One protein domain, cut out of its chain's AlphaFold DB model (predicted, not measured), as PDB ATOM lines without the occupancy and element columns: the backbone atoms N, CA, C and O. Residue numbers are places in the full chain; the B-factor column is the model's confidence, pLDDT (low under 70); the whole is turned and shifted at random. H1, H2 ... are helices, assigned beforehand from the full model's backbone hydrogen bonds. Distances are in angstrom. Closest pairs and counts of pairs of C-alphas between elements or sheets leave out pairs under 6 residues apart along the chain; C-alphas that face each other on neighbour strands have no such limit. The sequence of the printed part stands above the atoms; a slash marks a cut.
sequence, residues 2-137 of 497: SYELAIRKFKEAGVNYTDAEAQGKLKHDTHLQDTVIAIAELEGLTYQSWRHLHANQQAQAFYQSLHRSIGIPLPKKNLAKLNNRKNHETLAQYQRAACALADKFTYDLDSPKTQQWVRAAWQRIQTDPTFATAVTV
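Overview. This is residues 2 to 137 of the 497 residues of an uncharacterized protein of Piscirickettsia salmonis (UniProt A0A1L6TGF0). The long helix H7 runs along one side of a compact all-helix body, with H8 beside its second half and H9 packed on it, while H1, H3 and H5 follow one another in a row of stacked helices. H6 folds back on the first part of H7 as a hairpin at one end, where residues 80 to 86 stick out, and H2 sits across the beginning of H3 at the opposite end. The printed part has 136 residues with nine named helices, H1 to H9 in chain order, and no named strand. The radius of gyration of the C-alphas is 14.4 A, and the C-alphas span 41 by 33 by 25 A.

Arrangement. H1, residues 2 to 12, touches H3, residues 30 to 41, at a shallow tilt of 30 degrees, the same way, closest at the C-alphas of Ala 6 and Ile 37, 5.5 A apart. H2, residues 20 to 28, and H3 touch only at the corner, about perpendicular at 74 degrees, closest at the C-alphas of Leu 26 and Gln 33, 6.0 A. H5, residues 57 to 70, touches H3 at a steep tilt of 47 degrees, with the C-alphas of Ala 38 and His 67 closest at 5.6 A. H7, residues 85 to 105, is the hub, touching four helices. H4, residues 47 to 53, touches residues 99 to 103 of H7, closest at the C-alphas of Ser 49 and Asp 103, 5.1 A. H6, residues 74 to 79, and H7 form a helical hairpin, closest at the C-alphas of Pro 75 and Leu 91, 5.5 A. H7 and H8, residues 112 to 124, form another, opposite ways at a shallow tilt of 7 degrees, with the C-alphas of Ala 98 and Trp 122 closest at 6.8 A. H9, residues 129 to 137, touches H7 at a steep tilt of 45 degrees, closest at the C-alphas of Ala 97 and Thr 136, 4.9 A. H5 and H8 only just touch, with 3 pairs of C-alphas within 8 A, the closest those of Leu 66 and Arg 119, 6.9 A. H3 and H7 are near each other; H1 and H7 are apart. Every O i to N i+4 pair is within hydrogen-bond range in H1 and H3 to H9, and 4 of 5 in H2.

Along the chain. H1 begins at C-alpha 2, (199.948, 184.130, 186.425). H3 is 16.5 A long, H5 20.1 A and H8 18.5 A. H7 is 30.6 A long, from C-alpha 85 at (221.581, 195.371, 163.894) to C-alpha 105. H9 ends at C-alpha 137, (202.254, 195.224, 154.106).

Size, cuts and confidence. The two C-alphas farthest apart, those of Glu 21 and Leu 82, are 41.7 A apart. The printed part has no cut and no long link. The mean pLDDT of the printed part is 86.8; residues 79 to 82 are under 70.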
ATOM      1  N   SER A   2     200.181 183.906 187.874       77.69
ATOM      2  CA  SER A   2     199.948 184.130 186.425       77.69
ATOM      3  C   SER A   2     199.436 185.550 186.082       77.69
ATOM      4  O   SER A   2     199.976 186.194 185.184       77.69
ATOM      5  N   TYR A   3     198.533 186.134 186.884       85.12
ATOM      6  CA  TYR A   3     198.042 187.509 186.672       85.12
ATOM      7  C   TYR A   3     199.142 188.588 186.626       85.12
ATOM      8  O   TYR A   3     199.184 189.392 185.700       85.12
ATOM      9  N   GLU A   4     200.065 188.613 187.592       86.88
ATOM     10  CA  GLU A   4     201.151 189.609 187.621       86.88
ATOM     11  C   GLU A   4     202.089 189.479 186.414       86.88
ATOM     12  O   GLU A   4     202.581 190.485 185.892       86.88
ATOM     13  N   LEU A   5     202.310 188.245 185.950       88.81
ATOM     14  CA  LEU A   5     203.082 187.972 184.746       88.81
ATOM     15  C   LEU A   5     202.350 188.477 183.496       88.81
ATOM     16  O   LEU A   5     202.966 189.167 182.688       88.81
ATOM     17  N   ALA A   6     201.042 188.236 183.373       87.00
ATOM     18  CA  ALA A   6     200.228 188.775 182.283       87.00
ATOM     19  C   ALA A   6     200.263 190.318 182.246       87.00
ATOM     20  O   ALA A   6     200.487 190.913 181.192       87.00
ATOM     21  N   ILE A   7     200.155 190.986 183.402       88.81
ATOM     22  CA  ILE A   7     200.281 192.453 183.498       88.81
ATOM     23  C   ILE A   7     201.676 192.935 183.079       88.81
ATOM     24  O   ILE A   7     201.805 193.965 182.411       88.81
ATOM     25  N   ARG A   8     202.735 192.201 183.439       89.06
ATOM     26  CA  ARG A   8     204.093 192.505 182.972       89.06
ATOM     27  C   ARG A   8     204.194 192.391 181.450       89.06
ATOM     28  O   ARG A   8     204.769 193.282 180.834       89.06
ATOM     29  N   LYS A   9     203.580 191.368 180.848       90.06
ATOM     30  CA  LYS A   9     203.558 191.172 179.390       90.06
ATOM     31  C   LYS A   9     202.868 192.307 178.638       90.06
ATOM     32  O   LYS A   9     203.396 192.746 177.622       90.06
ATOM     33  N   PHE A  10     201.781 192.872 179.168       86.62
ATOM     34  CA  PHE A  10     201.185 194.087 178.594       86.62
ATOM     35  C   PHE A  10     202.153 195.275 178.582       86.62
ATOM     36  O   PHE A  10     202.230 195.995 177.588       86.62
ATOM     37  N   LYS A  11     202.914 195.469 179.667       85.56
ATOM     38  CA  LYS A  11     203.914 196.545 179.756       85.56
ATOM     39  C   LYS A  11     205.077 196.319 178.790       85.56
ATOM     40  O   LYS A  11     205.471 197.260 178.113       85.56
ATOM     41  N   GLU A  12     205.592 195.091 178.714       85.06
ATOM     42  CA  GLU A  12     206.659 194.701 177.776       85.06
ATOM     43  C   GLU A  12     206.236 194.931 176.316       85.06
ATOM     44  O   GLU A  12     207.023 195.450 175.530       85.06
ATOM     45  N   ALA A  13     204.983 194.619 175.974       79.50
ATOM     46  CA  ALA A  13     204.428 194.828 174.637       79.50
ATOM     47  C   ALA A  13     203.998 196.284 174.354       79.50
ATOM     48  O   ALA A  13     203.580 196.594 173.241       79.50
ATOM     49  N   GLY A  14     204.048 197.187 175.345       81.38
ATOM     50  CA  GLY A  14     203.560 198.565 175.203       81.38
ATOM     51  C   GLY A  14     202.047 198.668 174.957       81.38
ATOM     52  O   GLY A  14     201.574 199.654 174.393       81.38
ATOM     53  N   VAL A  15     201.275 197.656 175.359       82.12
ATOM     54  CA  VAL A  15     199.837 197.565 175.091       82.12
ATOM     55  C   VAL A  15     199.038 198.155 176.245       82.12
ATOM     56  O   VAL A  15     199.166 197.752 177.403       82.12
ATOM     57  N   ASN A  16     198.153 199.094 175.915       75.94
ATOM     58  CA  ASN A  16     197.175 199.604 176.861       75.94
ATOM     59  C   ASN A  16     196.094 198.536 177.113       75.94
ATOM     60  O   ASN A  16     195.440 198.100 176.176       75.94
ATOM     61  N   TYR A  17     195.879 198.133 178.367       72.00
ATOM     62  CA  TYR A  17     194.885 197.120 178.748       72.00
ATOM     63  C   TYR A  17     193.715 197.709 179.558       72.00
ATOM     64  O   TYR A  17     193.096 196.995 180.332       72.00
ATOM     65  N   THR A  18     193.409 199.006 179.408       71.06
ATOM     66  CA  THR A  18     192.406 199.788 180.189       71.06
ATOM     67  C   THR A  18     190.929 199.416 179.996       71.06
ATOM     68  O   THR A  18     190.058 200.096 180.533       71.06
ATOM     69  N   ASP A  19     190.616 198.344 179.272       70.31
ATOM     70  CA  ASP A  19     189.240 197.857 179.154       70.31
ATOM     71  C   ASP A  19     188.785 197.246 180.493       70.31
ATOM     72  O   ASP A  19     189.268 196.190 180.900       70.31
ATOM     73  N   ALA A  20     187.887 197.940 181.200       73.31
ATOM     74  CA  ALA A  20     187.475 197.588 182.559       73.31
ATOM     75  C   ALA A  20     186.791 196.211 182.649       73.31
ATOM     76  O   ALA A  20     186.974 195.496 183.638       73.31
ATOM     77  N   GLU A  21     186.042 195.812 181.617       71.12
ATOM     78  CA  GLU A  21     185.376 194.509 181.575       71.12
ATOM     79  C   GLU A  21     186.402 193.391 181.350       71.12
ATOM     80  O   GLU A  21     186.423 192.390 182.075       71.12
ATOM     81  N   ALA A  22     187.312 193.591 180.395       70.31
ATOM     82  CA  ALA A  22     188.370 192.631 180.104       70.31
ATOM     83  C   ALA A  22     189.372 192.505 181.271       70.31
ATOM     84  O   ALA A  22     189.836 191.404 181.565       70.31
ATOM     85  N   GLN A  23     189.667 193.596 181.987       77.62
ATOM     86  CA  GLN A  23     190.491 193.582 183.206       77.62
ATOM     87  C   GLN A  23     189.845 192.782 184.338       77.62
ATOM     88  O   GLN A  23     190.528 191.998 185.003       77.62
ATOM     89  N   GLY A  24     188.537 192.968 184.546       79.19
ATOM     90  CA  GLY A  24     187.776 192.209 185.537       79.19
ATOM     91  C   GLY A  24     187.874 190.707 185.277       79.19
ATOM     92  O   GLY A  24     188.193 189.943 186.188       79.19
ATOM     93  N   LYS A  25     187.705 190.294 184.015       79.75
ATOM     94  CA  LYS A  25     187.863 188.895 183.591       79.75
ATOM     95  C   LYS A  25     189.306 188.407 183.750       79.75
ATOM     96  O   LYS A  25     189.518 187.363 184.359       79.75
ATOM     97  N   LEU A  26     190.304 189.182 183.318       84.62
ATOM     98  CA  LEU A  26     191.723 188.812 183.428       84.62
ATOM     99  C   LEU A  26     192.147 188.505 184.865       84.62
ATOM    100  O   LEU A  26     192.943 187.601 185.088       84.62
ATOM    101  N   LYS A  27     191.632 189.246 185.850       85.69
ATOM    102  CA  LYS A  27     192.000 189.067 187.261       85.69
ATOM    103  C   LYS A  27     191.570 187.712 187.827       85.69
ATOM    104  O   LYS A  27     192.228 187.195 188.730       85.69
ATOM    105  N   HIS A  28     190.486 187.150 187.303       85.50
ATOM    106  CA  HIS A  28     189.839 185.962 187.856       85.50
ATOM    107  C   HIS A  28     189.926 184.729 186.945       85.50
ATOM    108  O   HIS A  28     189.718 183.619 187.426       85.50
ATOM    109  N   ASP A  29     190.276 184.903 185.672       87.75
ATOM    110  CA  ASP A  29     190.375 183.824 184.691       87.75
ATOM    111  C   ASP A  29     191.840 183.444 184.417       87.75
ATOM    112  O   ASP A  29     192.553 184.110 183.663       87.75
ATOM    113  N   THR A  30     192.291 182.348 185.032       88.00
ATOM    114  CA  THR A  30     193.643 181.802 184.831       88.00
ATOM    115  C   THR A  30     193.880 181.366 183.383       88.00
ATOM    116  O   THR A  30     194.982 181.532 182.872       88.00
ATOM    117  N   HIS A  31     192.855 180.857 182.694       89.38
ATOM    118  CA  HIS A  31     192.985 180.426 181.304       89.38
ATOM    119  C   HIS A  31     193.241 181.627 180.388       89.38
ATOM    120  O   HIS A  31     194.136 181.593 179.540       89.38
ATOM    121  N   LEU A  32     192.521 182.726 180.622       89.75
ATOM    122  CA  LEU A  32     192.752 183.990 179.930       89.75
ATOM    123  C   LEU A  32     194.137 184.578 180.243       89.75
ATOM    124  O   LEU A  32     194.796 185.075 179.331       89.75
ATOM    125  N   GLN A  33     194.607 184.496 181.497       91.69
ATOM    126  CA  GLN A  33     195.967 184.917 181.872       91.69
ATOM    127  C   GLN A  33     197.030 184.139 181.083       91.69
ATOM    128  O   GLN A  33     197.913 184.748 180.475       91.69
ATOM    129  N   ASP A  34     196.908 182.812 181.030       91.88
ATOM    130  CA  ASP A  34     197.852 181.944 180.325       91.88
ATOM    131  C   ASP A  34     197.820 182.183 178.808       91.88
ATOM    132  O   ASP A  34     198.863 182.184 178.151       91.88
ATOM    133  N   THR A  35     196.647 182.470 178.237       92.06
ATOM    134  CA  THR A  35     196.526 182.871 176.830       92.06
ATOM    135  C   THR A  35     197.191 184.218 176.549       92.06
ATOM    136  O   THR A  35     197.868 184.349 175.529       92.06
ATOM    137  N   VAL A  36     197.026 185.216 177.424       91.75
ATOM    138  CA  VAL A  36     197.695 186.522 177.279       91.75
ATOM    139  C   VAL A  36     199.212 186.359 177.306       91.75
ATOM    140  O   VAL A  36     199.916 186.977 176.508       91.75
ATOM    141  N   ILE A  37     199.721 185.505 178.193       92.19
ATOM    142  CA  ILE A  37     201.149 185.182 178.242       92.19
ATOM    143  C   ILE A  37     201.575 184.510 176.932       92.19
ATOM    144  O   ILE A  37     202.532 184.965 176.309       92.19
ATOM    145  N   ALA A  38     200.824 183.508 176.465       93.19
ATOM    146  CA  ALA A  38     201.117 182.780 175.232       93.19
ATOM    147  C   ALA A  38     201.176 183.697 173.996       93.19
ATOM    148  O   ALA A  38     202.140 183.640 173.233       93.19
ATOM    149  N   ILE A  39     200.184 184.571 173.792       93.00
ATOM    150  CA  ILE A  39     200.178 185.484 172.636       93.00
ATOM    151  C   ILE A  39     201.278 186.554 172.738       93.00
ATOM    152  O   ILE A  39     201.836 186.954 171.717       93.00
ATOM    153  N   ALA A  40     201.634 186.987 173.952       90.94
ATOM    154  CA  ALA A  40     202.751 187.906 174.164       90.94
ATOM    155  C   ALA A  40     204.104 187.249 173.870       90.94
ATOM    156  O   ALA A  40     204.984 187.876 173.290       90.94
ATOM    157  N   GLU A  41     204.282 185.981 174.236       91.50
ATOM    158  CA  GLU A  41     205.502 185.221 173.940       91.50
ATOM    159  C   GLU A  41     205.656 184.911 172.447       91.50
ATOM    160  O   GLU A  41     206.781 184.810 171.958       91.50
ATOM    161  N   LEU A  42     204.538 184.865 171.720       92.38
ATOM    162  CA  LEU A  42     204.469 184.823 170.257       92.38
ATOM    163  C   LEU A  42     204.592 186.206 169.586       92.38
ATOM    164  O   LEU A  42     204.434 186.289 168.369       92.38
ATOM    165  N   GLU A  43     204.847 187.274 170.354       91.31
ATOM    166  CA  GLU A  43     204.986 188.669 169.892       91.31
ATOM    167  C   GLU A  43     203.734 189.245 169.190       91.31
ATOM    168  O   GLU A  43     203.829 190.235 168.471       91.31
ATOM    169  N   GLY A  44     202.552 188.649 169.393       89.38
ATOM    170  CA  GLY A  44     201.286 189.060 168.761       89.38
ATOM    171  C   GLY A  44     200.326 189.824 169.681       89.38
ATOM    172  O   GLY A  44     199.166 190.052 169.321       89.38
ATOM    173  N   LEU A  45     200.752 190.166 170.901       90.38
ATOM    174  CA  LEU A  45     199.900 190.883 171.849       90.38
ATOM    175  C   LEU A  45     199.746 192.345 171.416       90.38
ATOM    176  O   LEU A  45     200.708 193.108 171.421       90.38
ATOM    177  N   THR A  46     198.515 192.746 171.115       87.56
ATOM    178  CA  THR A  46     198.129 194.119 170.780       87.56
ATOM    179  C   THR A  46     196.880 194.502 171.573       87.56
ATOM    180  O   THR A  46     196.255 193.668 172.231       87.56
ATOM    181  N   TYR A  47     196.468 195.770 171.483       84.75
ATOM    182  CA  TYR A  47     195.179 196.189 172.036       84.75
ATOM    183  C   TYR A  47     194.002 195.457 171.374       84.75
ATOM    184  O   TYR A  47     193.064 195.063 172.065       84.75
ATOM    185  N   GLN A  48     194.045 195.264 170.051       84.25
ATOM    186  CA  GLN A  48     192.956 194.628 169.311       84.25
ATOM    187  C   GLN A  48     192.885 193.133 169.623       84.25
ATOM    188  O   GLN A  48     191.822 192.655 170.018       84.25
ATOM    189  N   SER A  49     194.006 192.412 169.540       84.81
ATOM    190  CA  SER A  49     194.030 190.982 169.853       84.81
ATOM    191  C   SER A  49     193.597 190.724 171.299       84.81
ATOM    192  O   SER A  49     192.700 189.915 171.528       84.81
ATOM    193  N   TRP A  50     194.092 191.502 172.271       84.44
ATOM    194  CA  TRP A  50     193.644 191.425 173.669       84.44
ATOM    195  C   TRP A  50     192.137 191.638 173.833       84.44
ATOM    196  O   TRP A  50     191.455 190.825 174.464       84.44
ATOM    197  N   ARG A  51     191.605 192.722 173.258       82.12
ATOM    198  CA  ARG A  51     190.187 193.066 173.385       82.12
ATOM    199  C   ARG A  51     189.287 191.926 172.913       82.12
ATOM    200  O   ARG A  51     188.213 191.745 173.471       82.12
ATOM    201  N   HIS A  52     189.715 191.144 171.928       81.12
ATOM    202  CA  HIS A  52     188.913 190.050 171.384       81.12
ATOM    203  C   HIS A  52     189.135 188.707 172.090       81.12
ATOM    204  O   HIS A  52     188.207 187.902 172.172       81.12
ATOM    205  N   LEU A  53     190.313 188.478 172.675       85.00
ATOM    206  CA  LEU A  53     190.649 187.223 173.354       85.00
ATOM    207  C   LEU A  53     189.701 186.868 174.501       85.00
ATOM    208  O   LEU A  53     189.304 185.711 174.632       85.00
ATOM    209  N   HIS A  54     189.303 187.841 175.322       80.81
ATOM    210  CA  HIS A  54     188.435 187.563 176.472       80.81
ATOM    211  C   HIS A  54     187.010 187.133 176.069       80.81
ATOM    212  O   HIS A  54     186.288 186.574 176.893       80.81
ATOM    213  N   ALA A  55     186.608 187.392 174.820       81.81
ATOM    214  CA  ALA A  55     185.293 187.056 174.282       81.81
ATOM    215  C   ALA A  55     185.298 185.797 173.393       81.81
ATOM    216  O   ALA A  55     184.225 185.283 173.088       81.81
ATOM    217  N   ASN A  56     186.468 185.275 172.995       87.06
ATOM    218  CA  ASN A  56     186.577 184.117 172.103       87.06
ATOM    219  C   ASN A  56     187.412 182.978 172.726       87.06
ATOM    220  O   ASN A  56     188.643 183.001 172.718       87.06
ATOM    221  N   GLN A  57     186.735 181.934 173.217       88.88
ATOM    222  CA  GLN A  57     187.380 180.751 173.805       88.88
ATOM    223  C   GLN A  57     188.168 179.909 172.784       88.88
ATOM    224  O   GLN A  57     189.200 179.337 173.138       88.88
ATOM    225  N   GLN A  58     187.731 179.847 171.521       90.25
ATOM    226  CA  GLN A  58     188.454 179.122 170.468       90.25
ATOM    227  C   GLN A  58     189.782 179.804 170.143       90.25
ATOM    228  O   GLN A  58     190.811 179.136 170.044       90.25
ATOM    229  N   ALA A  59     189.794 181.137 170.075       90.69
ATOM    230  CA  ALA A  59     191.022 181.912 169.945       90.69
ATOM    231  C   ALA A  59     191.968 181.652 171.130       90.69
ATOM    232  O   ALA A  59     193.163 181.430 170.928       90.69
ATOM    233  N   GLN A  60     191.441 181.589 172.361       92.25
ATOM    234  CA  GLN A  60     192.254 181.266 173.536       92.25
ATOM    235  C   GLN A  60     192.921 179.887 173.429       92.25
ATOM    236  O   GLN A  60     194.132 179.779 173.648       92.25
ATOM    237  N   ALA A  61     192.162 178.855 173.044       92.81
ATOM    238  CA  ALA A  61     192.685 177.506 172.832       92.81
ATOM    239  C   ALA A  61     193.712 177.458 171.686       92.81
ATOM    240  O   ALA A  61     194.755 176.805 171.806       92.81
ATOM    241  N   PHE A  62     193.456 178.191 170.598       95.00
ATOM    242  CA  PHE A  62     194.356 178.296 169.454       95.00
ATOM    243  C   PHE A  62     195.723 178.860 169.851       95.00
ATOM    244  O   PHE A  62     196.735 178.219 169.565       95.00
ATOM    245  N   TYR A  63     195.779 180.007 170.538       94.88
ATOM    246  CA  TYR A  63     197.057 180.636 170.903       94.88
ATOM    247  C   TYR A  63     197.847 179.826 171.925       94.88
ATOM    248  O   TYR A  63     199.067 179.720 171.803       94.88
ATOM    249  N   GLN A  64     197.178 179.186 172.887       93.81
ATOM    250  CA  GLN A  64     197.857 178.263 173.796       93.81
ATOM    251  C   GLN A  64     198.443 177.062 173.040       93.81
ATOM    252  O   GLN A  64     199.589 176.683 173.274       93.81
ATOM    253  N   SER A  65     197.685 176.472 172.109       94.94
ATOM    254  CA  SER A  65     198.166 175.376 171.257       94.94
ATOM    255  C   SER A  65     199.336 175.814 170.368       94.94
ATOM    256  O   SER A  65     200.340 175.105 170.274       94.94
ATOM    257  N   LEU A  66     199.239 176.997 169.760       94.56
ATOM    258  CA  LEU A  66     200.274 177.579 168.912       94.56
ATOM    259  C   LEU A  66     201.562 177.836 169.702       94.56
ATOM    260  O   LEU A  66     202.641 177.446 169.259       94.56
ATOM    261  N   HIS A  67     201.444 178.411 170.900       94.81
ATOM    262  CA  HIS A  67     202.584 178.648 171.777       94.81
ATOM    263  C   HIS A  67     203.240 177.338 172.234       94.81
ATOM    264  O   HIS A  67     204.460 177.241 172.208       94.81
ATOM    265  N   ARG A  68     202.470 176.285 172.542       93.44
ATOM    266  CA  ARG A  68     203.043 174.953 172.831       93.44
ATOM    267  C   ARG A  68     203.811 174.370 171.641       93.44
ATOM    268  O   ARG A  68     204.803 173.681 171.846       93.44
ATOM    269  N   SER A  69     203.360 174.637 170.414       91.44
ATOM    270  CA  SER A  69     204.014 174.149 169.194       91.44
ATOM    271  C   SER A  69     205.291 174.917 168.846       91.44
ATOM    272  O   SER A  69     206.242 174.305 168.368       91.44
ATOM    273  N   ILE A  70     205.307 176.240 169.025       89.69
ATOM    274  CA  ILE A  70     206.429 177.105 168.625       89.69
ATOM    275  C   ILE A  70     207.437 177.286 169.775       89.69
ATOM    276  O   ILE A  70     208.656 177.312 169.562       89.69
ATOM    277  N   GLY A  71     206.936 177.408 171.003       87.31
ATOM    278  CA  GLY A  71     207.683 177.867 172.168       87.31
ATOM    279  C   GLY A  71     208.191 179.294 171.968       87.31
ATOM    280  O   GLY A  71     207.481 180.158 171.459       87.31
ATOM    281  N   ILE A  72     209.456 179.531 172.324       83.75
ATOM    282  CA  ILE A  72     210.111 180.822 172.079       83.75
ATOM    283  C   ILE A  72     210.376 180.980 170.567       83.75
ATOM    284  O   ILE A  72     211.056 180.113 169.994       83.75
ATOM    285  N   PRO A  73     209.931 182.081 169.928       85.12
ATOM    286  CA  PRO A  73     210.153 182.327 168.505       85.12
ATOM    287  C   PRO A  73     211.632 182.283 168.103       85.12
ATOM    288  O   PRO A  73     212.506 182.770 168.830       85.12
ATOM    289  N   LEU A  74     211.926 181.733 166.919       83.00
ATOM    290  CA  LEU A  74     213.299 181.629 166.398       83.00
ATOM    291  C   LEU A  74     214.055 182.974 166.352       83.00
ATOM    292  O   LEU A  74     215.193 183.005 166.834       83.00
ATOM    293  N   PRO A  75     213.468 184.098 165.882       81.25
ATOM    294  CA  PRO A  75     214.158 185.394 165.892       81.25
ATOM    295  C   PRO A  75     214.618 185.818 167.296       81.25
ATOM    296  O   PRO A  75     215.739 186.296 167.479       81.25
ATOM    297  N   LYS A  76     213.797 185.549 168.316       80.00
ATOM    298  CA  LYS A  76     214.093 185.855 169.722       80.00
ATOM    299  C   LYS A  76     215.173 184.940 170.305       80.00
ATOM    300  O   LYS A  76     216.050 185.412 171.028       80.00
ATOM    301  N   LYS A  77     215.177 183.650 169.939       80.94
ATOM    302  CA  LYS A  77     216.262 182.704 170.283       80.94
ATOM    303  C   LYS A  77     217.613 183.141 169.702       80.94
ATOM    304  O   LYS A  77     218.642 182.958 170.349       80.94
ATOM    305  N   ASN A  78     217.617 183.719 168.499       73.19
ATOM    306  CA  ASN A  78     218.838 184.138 167.805       73.19
ATOM    307  C   ASN A  78     219.436 185.441 168.362       73.19
ATOM    308  O   ASN A  78     220.660 185.568 168.419       73.19
ATOM    309  N   LEU A  79     218.606 186.368 168.852       68.25
ATOM    310  CA  LEU A  79     219.069 187.584 169.538       68.25
ATOM    311  C   LEU A  79     219.901 187.292 170.791       68.25
ATOM    312  O   LEU A  79     220.865 188.002 171.062       68.25
ATOM    313  N   ALA A  80     219.585 186.211 171.511       61.09
ATOM    314  CA  ALA A  80     220.372 185.773 172.662       61.09
ATOM    315  C   ALA A  80     221.800 185.325 172.288       61.09
ATOM    316  O   ALA A  80     222.666 185.258 173.156       61.09
ATOM    317  N   LYS A  81     222.056 185.014 171.008       60.88
ATOM    318  CA  LYS A  81     223.354 184.518 170.526       60.88
ATOM    319  C   LYS A  81     224.217 185.607 169.886       60.88
ATOM    320  O   LYS A  81     225.437 185.502 169.944       60.88
ATOM    321  N   LEU A  82     223.618 186.629 169.268       61.88
ATOM    322  CA  LEU A  82     224.325 187.656 168.492       61.88
ATOM    323  C   LEU A  82     223.566 188.994 168.562       61.88
ATOM    324  O   LEU A  82     222.543 189.171 167.900       61.88
ATOM    325  N   ASN A  83     224.066 189.957 169.339       71.25
ATOM    326  CA  ASN A  83     223.487 191.302 169.423       71.25
ATOM    327  C   ASN A  83     223.989 192.176 168.259       71.25
ATOM    328  O   ASN A  83     224.961 192.914 168.402       71.25
ATOM    329  N   ASN A  84     223.369 192.052 167.082       79.44
ATOM    330  CA  ASN A  84     223.695 192.862 165.908       79.44
ATOM    331  C   ASN A  84     222.441 193.526 165.315       79.44
ATOM    332  O   ASN A  84     221.311 193.111 165.569       79.44
ATOM    333  N   ARG A  85     222.652 194.573 164.511       79.38
ATOM    334  CA  ARG A  85     221.581 195.371 163.894       79.38
ATOM    335  C   ARG A  85     220.608 194.529 163.060       79.38
ATOM    336  O   ARG A  85     219.402 194.718 163.168       79.38
ATOM    337  N   LYS A  86     221.127 193.579 162.277       77.25
ATOM    338  CA  LYS A  86     220.327 192.716 161.396       77.25
ATOM    339  C   LYS A  86     219.325 191.868 162.183       77.25
ATOM    340  O   LYS A  86     218.174 191.751 161.784       77.25
ATOM    341  N   ASN A  87     219.735 191.334 163.332       78.81
ATOM    342  CA  ASN A  87     218.856 190.541 164.191       78.81
ATOM    343  C   ASN A  87     217.739 191.383 164.824       78.81
ATOM    344  O   ASN A  87     216.618 190.893 164.958       78.81
ATOM    345  N   HIS A  88     218.019 192.643 165.177       80.44
ATOM    346  CA  HIS A  88     216.985 193.573 165.654       80.44
ATOM    347  C   HIS A  88     215.963 193.892 164.561       80.44
ATOM    348  O   HIS A  88     214.765 193.881 164.829       80.44
ATOM    349  N   GLU A  89     216.420 194.115 163.326       82.00
ATOM    350  CA  GLU A  89     215.542 194.343 162.171       82.00
ATOM    351  C   GLU A  89     214.661 193.113 161.882       82.00
ATOM    352  O   GLU A  89     213.446 193.255 161.746       82.00
ATOM    353  N   THR A  90     215.226 191.897 161.897       82.44
ATOM    354  CA  THR A  90     214.451 190.653 161.741       82.44
ATOM    355  C   THR A  90     213.420 190.461 162.856       82.44
ATOM    356  O   THR A  90     212.288 190.073 162.573       82.44
ATOM    357  N   LEU A  91     213.769 190.743 164.118       85.25
ATOM    358  CA  LEU A  91     212.803 190.643 165.218       85.25
ATOM    359  C   LEU A  91     211.661 191.650 165.044       85.25
ATOM    360  O   LEU A  91     210.502 191.277 165.206       85.25
ATOM    361  N   ALA A  92     211.973 192.899 164.696       85.38
ATOM    362  CA  ALA A  92     210.959 193.928 164.488       85.38
ATOM    363  C   ALA A  92     209.994 193.557 163.347       85.38
ATOM    364  O   ALA A  92     208.784 193.751 163.473       85.38
ATOM    365  N   GLN A  93     210.508 192.980 162.255       85.69
ATOM    366  CA  GLN A  93     209.688 192.468 161.150       85.69
ATOM    367  C   GLN A  93     208.791 191.307 161.590       85.69
ATOM    368  O   GLN A  93     207.593 191.319 161.309       85.69
ATOM    369  N   TYR A  94     209.345 190.338 162.325       91.50
ATOM    370  CA  TYR A  94     208.570 189.232 162.887       91.50
ATOM    371  C   TYR A  94     207.436 189.737 163.787       91.50
ATOM    372  O   TYR A  94     206.289 189.334 163.609       91.50
ATOM    373  N   GLN A  95     207.739 190.655 164.709       90.06
ATOM    374  CA  GLN A  95     206.757 191.229 165.625       90.06
ATOM    375  C   GLN A  95     205.638 191.958 164.867       90.06
ATOM    376  O   GLN A  95     204.464 191.738 165.153       90.06
ATOM    377  N   ARG A  96     205.968 192.780 163.857       90.06
ATOM    378  CA  ARG A  96     204.953 193.452 163.017       90.06
ATOM    379  C   ARG A  96     204.025 192.443 162.334       90.06
ATOM    380  O   ARG A  96     202.809 192.637 162.354       90.06
ATOM    381  N   ALA A  97     204.572 191.354 161.798       93.06
ATOM    382  CA  ALA A  97     203.790 190.310 161.140       93.06
ATOM    383  C   ALA A  97     202.916 189.513 162.125       93.06
ATOM    384  O   ALA A  97     201.750 189.244 161.839       93.06
ATOM    385  N   ALA A  98     203.451 189.166 163.300       93.69
ATOM    386  CA  ALA A  98     202.720 188.466 164.355       93.69
ATOM    387  C   ALA A  98     201.537 189.302 164.869       93.69
ATOM    388  O   ALA A  98     200.413 188.805 164.940       93.69
ATOM    389  N   CYS A  99     201.757 190.593 165.136       91.56
ATOM    390  CA  CYS A  99     200.693 191.541 165.474       91.56
ATOM    391  C   CYS A  99     199.638 191.633 164.362       91.56
ATOM    392  O   CYS A  99     198.445 191.571 164.643       91.56
ATOM    393  N   ALA A 100     200.060 191.719 163.096       92.44
ATOM    394  CA  ALA A 100     199.155 191.771 161.949       92.44
ATOM    395  C   ALA A 100     198.240 190.535 161.846       92.44
ATOM    396  O   ALA A 100     197.037 190.673 161.612       92.44
ATOM    397  N   LEU A 101     198.790 189.330 162.043       95.25
ATOM    398  CA  LEU A 101     198.006 188.093 162.072       95.25
ATOM    399  C   LEU A 101     197.053 188.063 163.274       95.25
ATOM    400  O   LEU A 101     195.892 187.678 163.118       95.25
ATOM    401  N   ALA A 102     197.518 188.493 164.453       92.56
ATOM    402  CA  ALA A 102     196.695 188.564 165.657       92.56
ATOM    403  C   ALA A 102     195.489 189.485 165.457       92.56
ATOM    404  O   ALA A 102     194.343 189.050 165.592       92.56
ATOM    405  N   ASP A 103     195.744 190.734 165.072       90.25
ATOM    406  CA  ASP A 103     194.729 191.770 164.886       90.25
ATOM    407  C   ASP A 103     193.682 191.354 163.865       90.25
ATOM    408  O   ASP A 103     192.484 191.562 164.069       90.25
ATOM    409  N   LYS A 104     194.128 190.729 162.770       92.12
ATOM    410  CA  LYS A 104     193.228 190.364 161.686       92.12
ATOM    411  C   LYS A 104     192.357 189.158 162.015       92.12
ATOM    412  O   LYS A 104     191.178 189.178 161.666       92.12
ATOM    413  N   PHE A 105     192.928 188.109 162.605       92.44
ATOM    414  CA  PHE A 105     192.273 186.802 162.647       92.44
ATOM    415  C   PHE A 105     191.738 186.401 164.014       92.44
ATOM    416  O   PHE A 105     190.955 185.463 164.045       92.44
ATOM    417  N   THR A 106     192.064 187.093 165.116       87.56
ATOM    418  CA  THR A 106     191.585 186.701 166.466       87.56
ATOM    419  C   THR A 106     190.065 186.478 166.518       87.56
ATOM    420  O   THR A 106     189.600 185.617 167.258       87.56
ATOM    421  N   TYR A 107     189.286 187.209 165.711       85.12
ATOM    422  CA  TYR A 107     187.834 187.038 165.611       85.12
ATOM    423  C   TYR A 107     187.395 185.823 164.769       85.12
ATOM    424  O   TYR A 107     186.381 185.206 165.071       85.12
ATOM    425  N   ASP A 108     188.168 185.443 163.750       85.69
ATOM    426  CA  ASP A 108     187.801 184.443 162.734       85.69
ATOM    427  C   ASP A 108     188.382 183.038 163.018       85.69
ATOM    428  O   ASP A 108     188.325 182.141 162.167       85.69
ATOM    429  N   LEU A 109     188.962 182.827 164.207       88.94
ATOM    430  CA  LEU A 109     189.601 181.566 164.609       88.94
ATOM    431  C   LEU A 109     188.614 180.449 164.977       88.94
ATOM    432  O   LEU A 109     189.052 179.348 165.295       88.94
ATOM    433  N   ASP A 110     187.307 180.666 164.870       86.31
ATOM    434  CA  ASP A 110     186.303 179.612 165.084       86.31
ATOM    435  C   ASP A 110     186.316 178.564 163.953       86.31
ATOM    436  O   ASP A 110     185.870 177.429 164.124       86.31
ATOM    437  N   SER A 111     186.860 178.926 162.787       90.12
ATOM    438  CA  SER A 111     186.971 178.046 161.621       90.12
ATOM    439  C   SER A 111     188.265 177.219 161.652       90.12
ATOM    440  O   SER A 111     189.357 177.800 161.626       90.12
ATOM    441  N   PRO A 112     188.194 175.871 161.583       90.75
ATOM    442  CA  PRO A 112     189.379 175.014 161.495       90.75
ATOM    443  C   PRO A 112     190.279 175.350 160.300       90.75
ATOM    444  O   PRO A 112     191.504 175.296 160.406       90.75
ATOM    445  N   LYS A 113     189.677 175.760 159.173       92.62
ATOM    446  CA  LYS A 113     190.417 176.201 157.986       92.62
ATOM    447  C   LYS A 113     191.223 177.463 158.292       92.62
ATOM    448  O   LYS A 113     192.403 177.510 157.965       92.62
ATOM    449  N   THR A 114     190.628 178.462 158.950       93.38
ATOM    450  CA  THR A 114     191.351 179.680 159.358       93.38
ATOM    451  C   THR A 114     192.498 179.337 160.304       93.38
ATOM    452  O   THR A 114     193.621 179.777 160.076       93.38
ATOM    453  N   GLN A 115     192.253 178.497 161.315       93.81
ATOM    454  CA  GLN A 115     193.293 178.070 162.256       93.81
ATOM    455  C   GLN A 115     194.479 177.397 161.549       93.81
ATOM    456  O   GLN A 115     195.627 177.681 161.884       93.81
ATOM    457  N   GLN A 116     194.217 176.528 160.565       94.38
ATOM    458  CA  GLN A 116     195.261 175.849 159.795       94.38
ATOM    459  C   GLN A 116     196.187 176.849 159.091       94.38
ATOM    460  O   GLN A 116     197.401 176.796 159.286       94.38
ATOM    461  N   TRP A 117     195.623 177.783 158.319       94.81
ATOM    462  CA  TRP A 117     196.409 178.743 157.534       94.81
ATOM    463  C   TRP A 117     197.087 179.807 158.397       94.81
ATOM    464  O   TRP A 117     198.236 180.157 158.146       94.81
ATOM    465  N   VAL A 118     196.427 180.280 159.459       95.19
ATOM    466  CA  VAL A 118     197.045 181.220 160.408       95.19
ATOM    467  C   VAL A 118     198.212 180.555 161.141       95.19
ATOM    468  O   VAL A 118     199.246 181.191 161.326       95.19
ATOM    469  N   ARG A 119     198.096 179.271 161.511       95.31
ATOM    470  CA  ARG A 119     199.203 178.512 162.116       95.31
ATOM    471  C   ARG A 119     200.378 178.360 161.152       95.31
ATOM    472  O   ARG A 119     201.504 178.629 161.565       95.31
ATOM    473  N   ALA A 120     200.119 177.963 159.906       94.75
ATOM    474  CA  ALA A 120     201.154 177.828 158.879       94.75
ATOM    475  C   ALA A 120     201.878 179.164 158.639       94.75
ATOM    476  O   ALA A 120     203.103 179.242 158.742       94.75
ATOM    477  N   ALA A 121     201.123 180.256 158.483       95.38
ATOM    478  CA  ALA A 121     201.685 181.595 158.347       95.38
ATOM    479  C   ALA A 121     202.546 181.996 159.556       95.38
ATOM    480  O   ALA A 121     203.658 182.491 159.377       95.38
ATOM    481  N   TRP A 122     202.084 181.737 160.787       94.94
ATOM    482  CA  TRP A 122     202.850 182.044 162.004       94.94
ATOM    483  C   TRP A 122     204.153 181.243 162.111       94.94
ATOM    484  O   TRP A 122     205.132 181.706 162.701       94.94
ATOM    485  N   GLN A 123     204.174 180.025 161.573       93.88
ATOM    486  CA  GLN A 123     205.386 179.216 161.478       93.88
ATOM    487  C   GLN A 123     206.340 179.800 160.432       93.88
ATOM    488  O   GLN A 123     207.507 180.025 160.749       93.88
ATOM    489  N   ARG A 124     205.842 180.149 159.239       93.81
ATOM    490  CA  ARG A 124     206.655 180.686 158.138       93.81
ATOM    491  C   ARG A 124     207.289 182.047 158.445       93.81
ATOM    492  O   ARG A 124     208.469 182.235 158.155       93.81
ATOM    493  N   ILE A 125     206.583 182.973 159.108       94.56
ATOM    494  CA  ILE A 125     207.156 184.291 159.476       94.56
ATOM    495  C   ILE A 125     208.366 184.188 160.425       94.56
ATOM    496  O   ILE A 125     209.103 185.159 160.579       94.56
ATOM    497  N   GLN A 126     208.592 183.038 161.075       90.12
ATOM    498  CA  GLN A 126     209.772 182.832 161.924       90.12
ATOM    499  C   GLN A 126     211.054 182.594 161.126       90.12
ATOM    500  O   GLN A 126     212.144 182.804 161.661       90.12
ATOM    501  N   THR A 127     210.932 182.116 159.888       89.88
ATOM    502  CA  THR A 127     212.058 181.686 159.047       89.88
ATOM    503  C   THR A 127     212.170 182.469 157.744       89.88
ATOM    504  O   THR A 127     213.252 182.497 157.166       89.88
ATOM    505  N   ASP A 128     211.096 183.127 157.299       91.75
ATOM    506  CA  ASP A 128     211.028 183.892 156.051       91.75
ATOM    507  C   ASP A 128     210.721 185.384 156.334       91.75
ATOM    508  O   ASP A 128     209.555 185.773 156.475       91.75
ATOM    509  N   PRO A 129     211.759 186.243 156.434       90.38
ATOM    510  CA  PRO A 129     211.589 187.681 156.665       90.38
ATOM    511  C   PRO A 129     210.837 188.400 155.537       90.38
ATOM    512  O   PRO A 129     210.128 189.378 155.790       90.38
ATOM    513  N   THR A 130     210.958 187.923 154.296       92.50
ATOM    514  CA  THR A 130     210.254 188.496 153.140       92.50
ATOM    515  C   THR A 130     208.757 188.239 153.263       92.50
ATOM    516  O   THR A 130     207.953 189.156 153.102       92.50
ATOM    517  N   PHE A 131     208.373 187.017 153.637       95.38
ATOM    518  CA  PHE A 131     206.980 186.681 153.921       95.38
ATOM    519  C   PHE A 131     206.423 187.471 155.113       95.38
ATOM    520  O   PHE A 131     205.326 188.020 155.021       95.38
ATOM    521  N   ALA A 132     207.189 187.619 156.201       93.62
ATOM    522  CA  ALA A 132     206.794 188.463 157.338       93.62
ATOM    523  C   ALA A 132     206.535 189.923 156.915       93.62
ATOM    524  O   ALA A 132     205.536 190.538 157.305       93.62
ATOM    525  N   THR A 133     207.401 190.452 156.051       92.12
ATOM    526  CA  THR A 133     207.252 191.785 155.459       92.12
ATOM    527  C   THR A 133     205.981 191.869 154.604       92.12
ATOM    528  O   THR A 133     205.176 192.779 154.792       92.12
ATOM    529  N   ALA A 134     205.721 190.882 153.741       93.75
ATOM    530  CA  ALA A 134     204.522 190.849 152.904       93.75
ATOM    531  C   ALA A 134     203.217 190.807 153.724       93.75
ATOM    532  O   ALA A 134     202.287 191.570 153.454       93.75
ATOM    533  N   VAL A 135     203.157 189.971 154.769       94.88
ATOM    534  CA  VAL A 135     202.010 189.898 155.698       94.88
ATOM    535  C   VAL A 135     201.758 191.254 156.356       94.88
ATOM    536  O   VAL A 135     200.615 191.717 156.426       94.88
ATOM    537  N   THR A 136     202.831 191.913 156.792       91.31
ATOM    538  CA  THR A 136     202.762 193.246 157.390       91.31
ATOM    539  C   THR A 136     202.195 194.262 156.399       91.31
ATOM    540  O   THR A 136     201.221 194.939 156.723       91.31
ATOM    541  N   VAL A 137     202.726 194.320 155.171       89.31
ATOM    542  CA  VAL A 137     202.254 195.224 154.106       89.31
ATOM    543  C   VAL A 137     200.770 195.004 153.800       89.31
ATOM    544  O   VAL A 137     200.013 195.973 153.683       89.31
TER     545      VAL A 137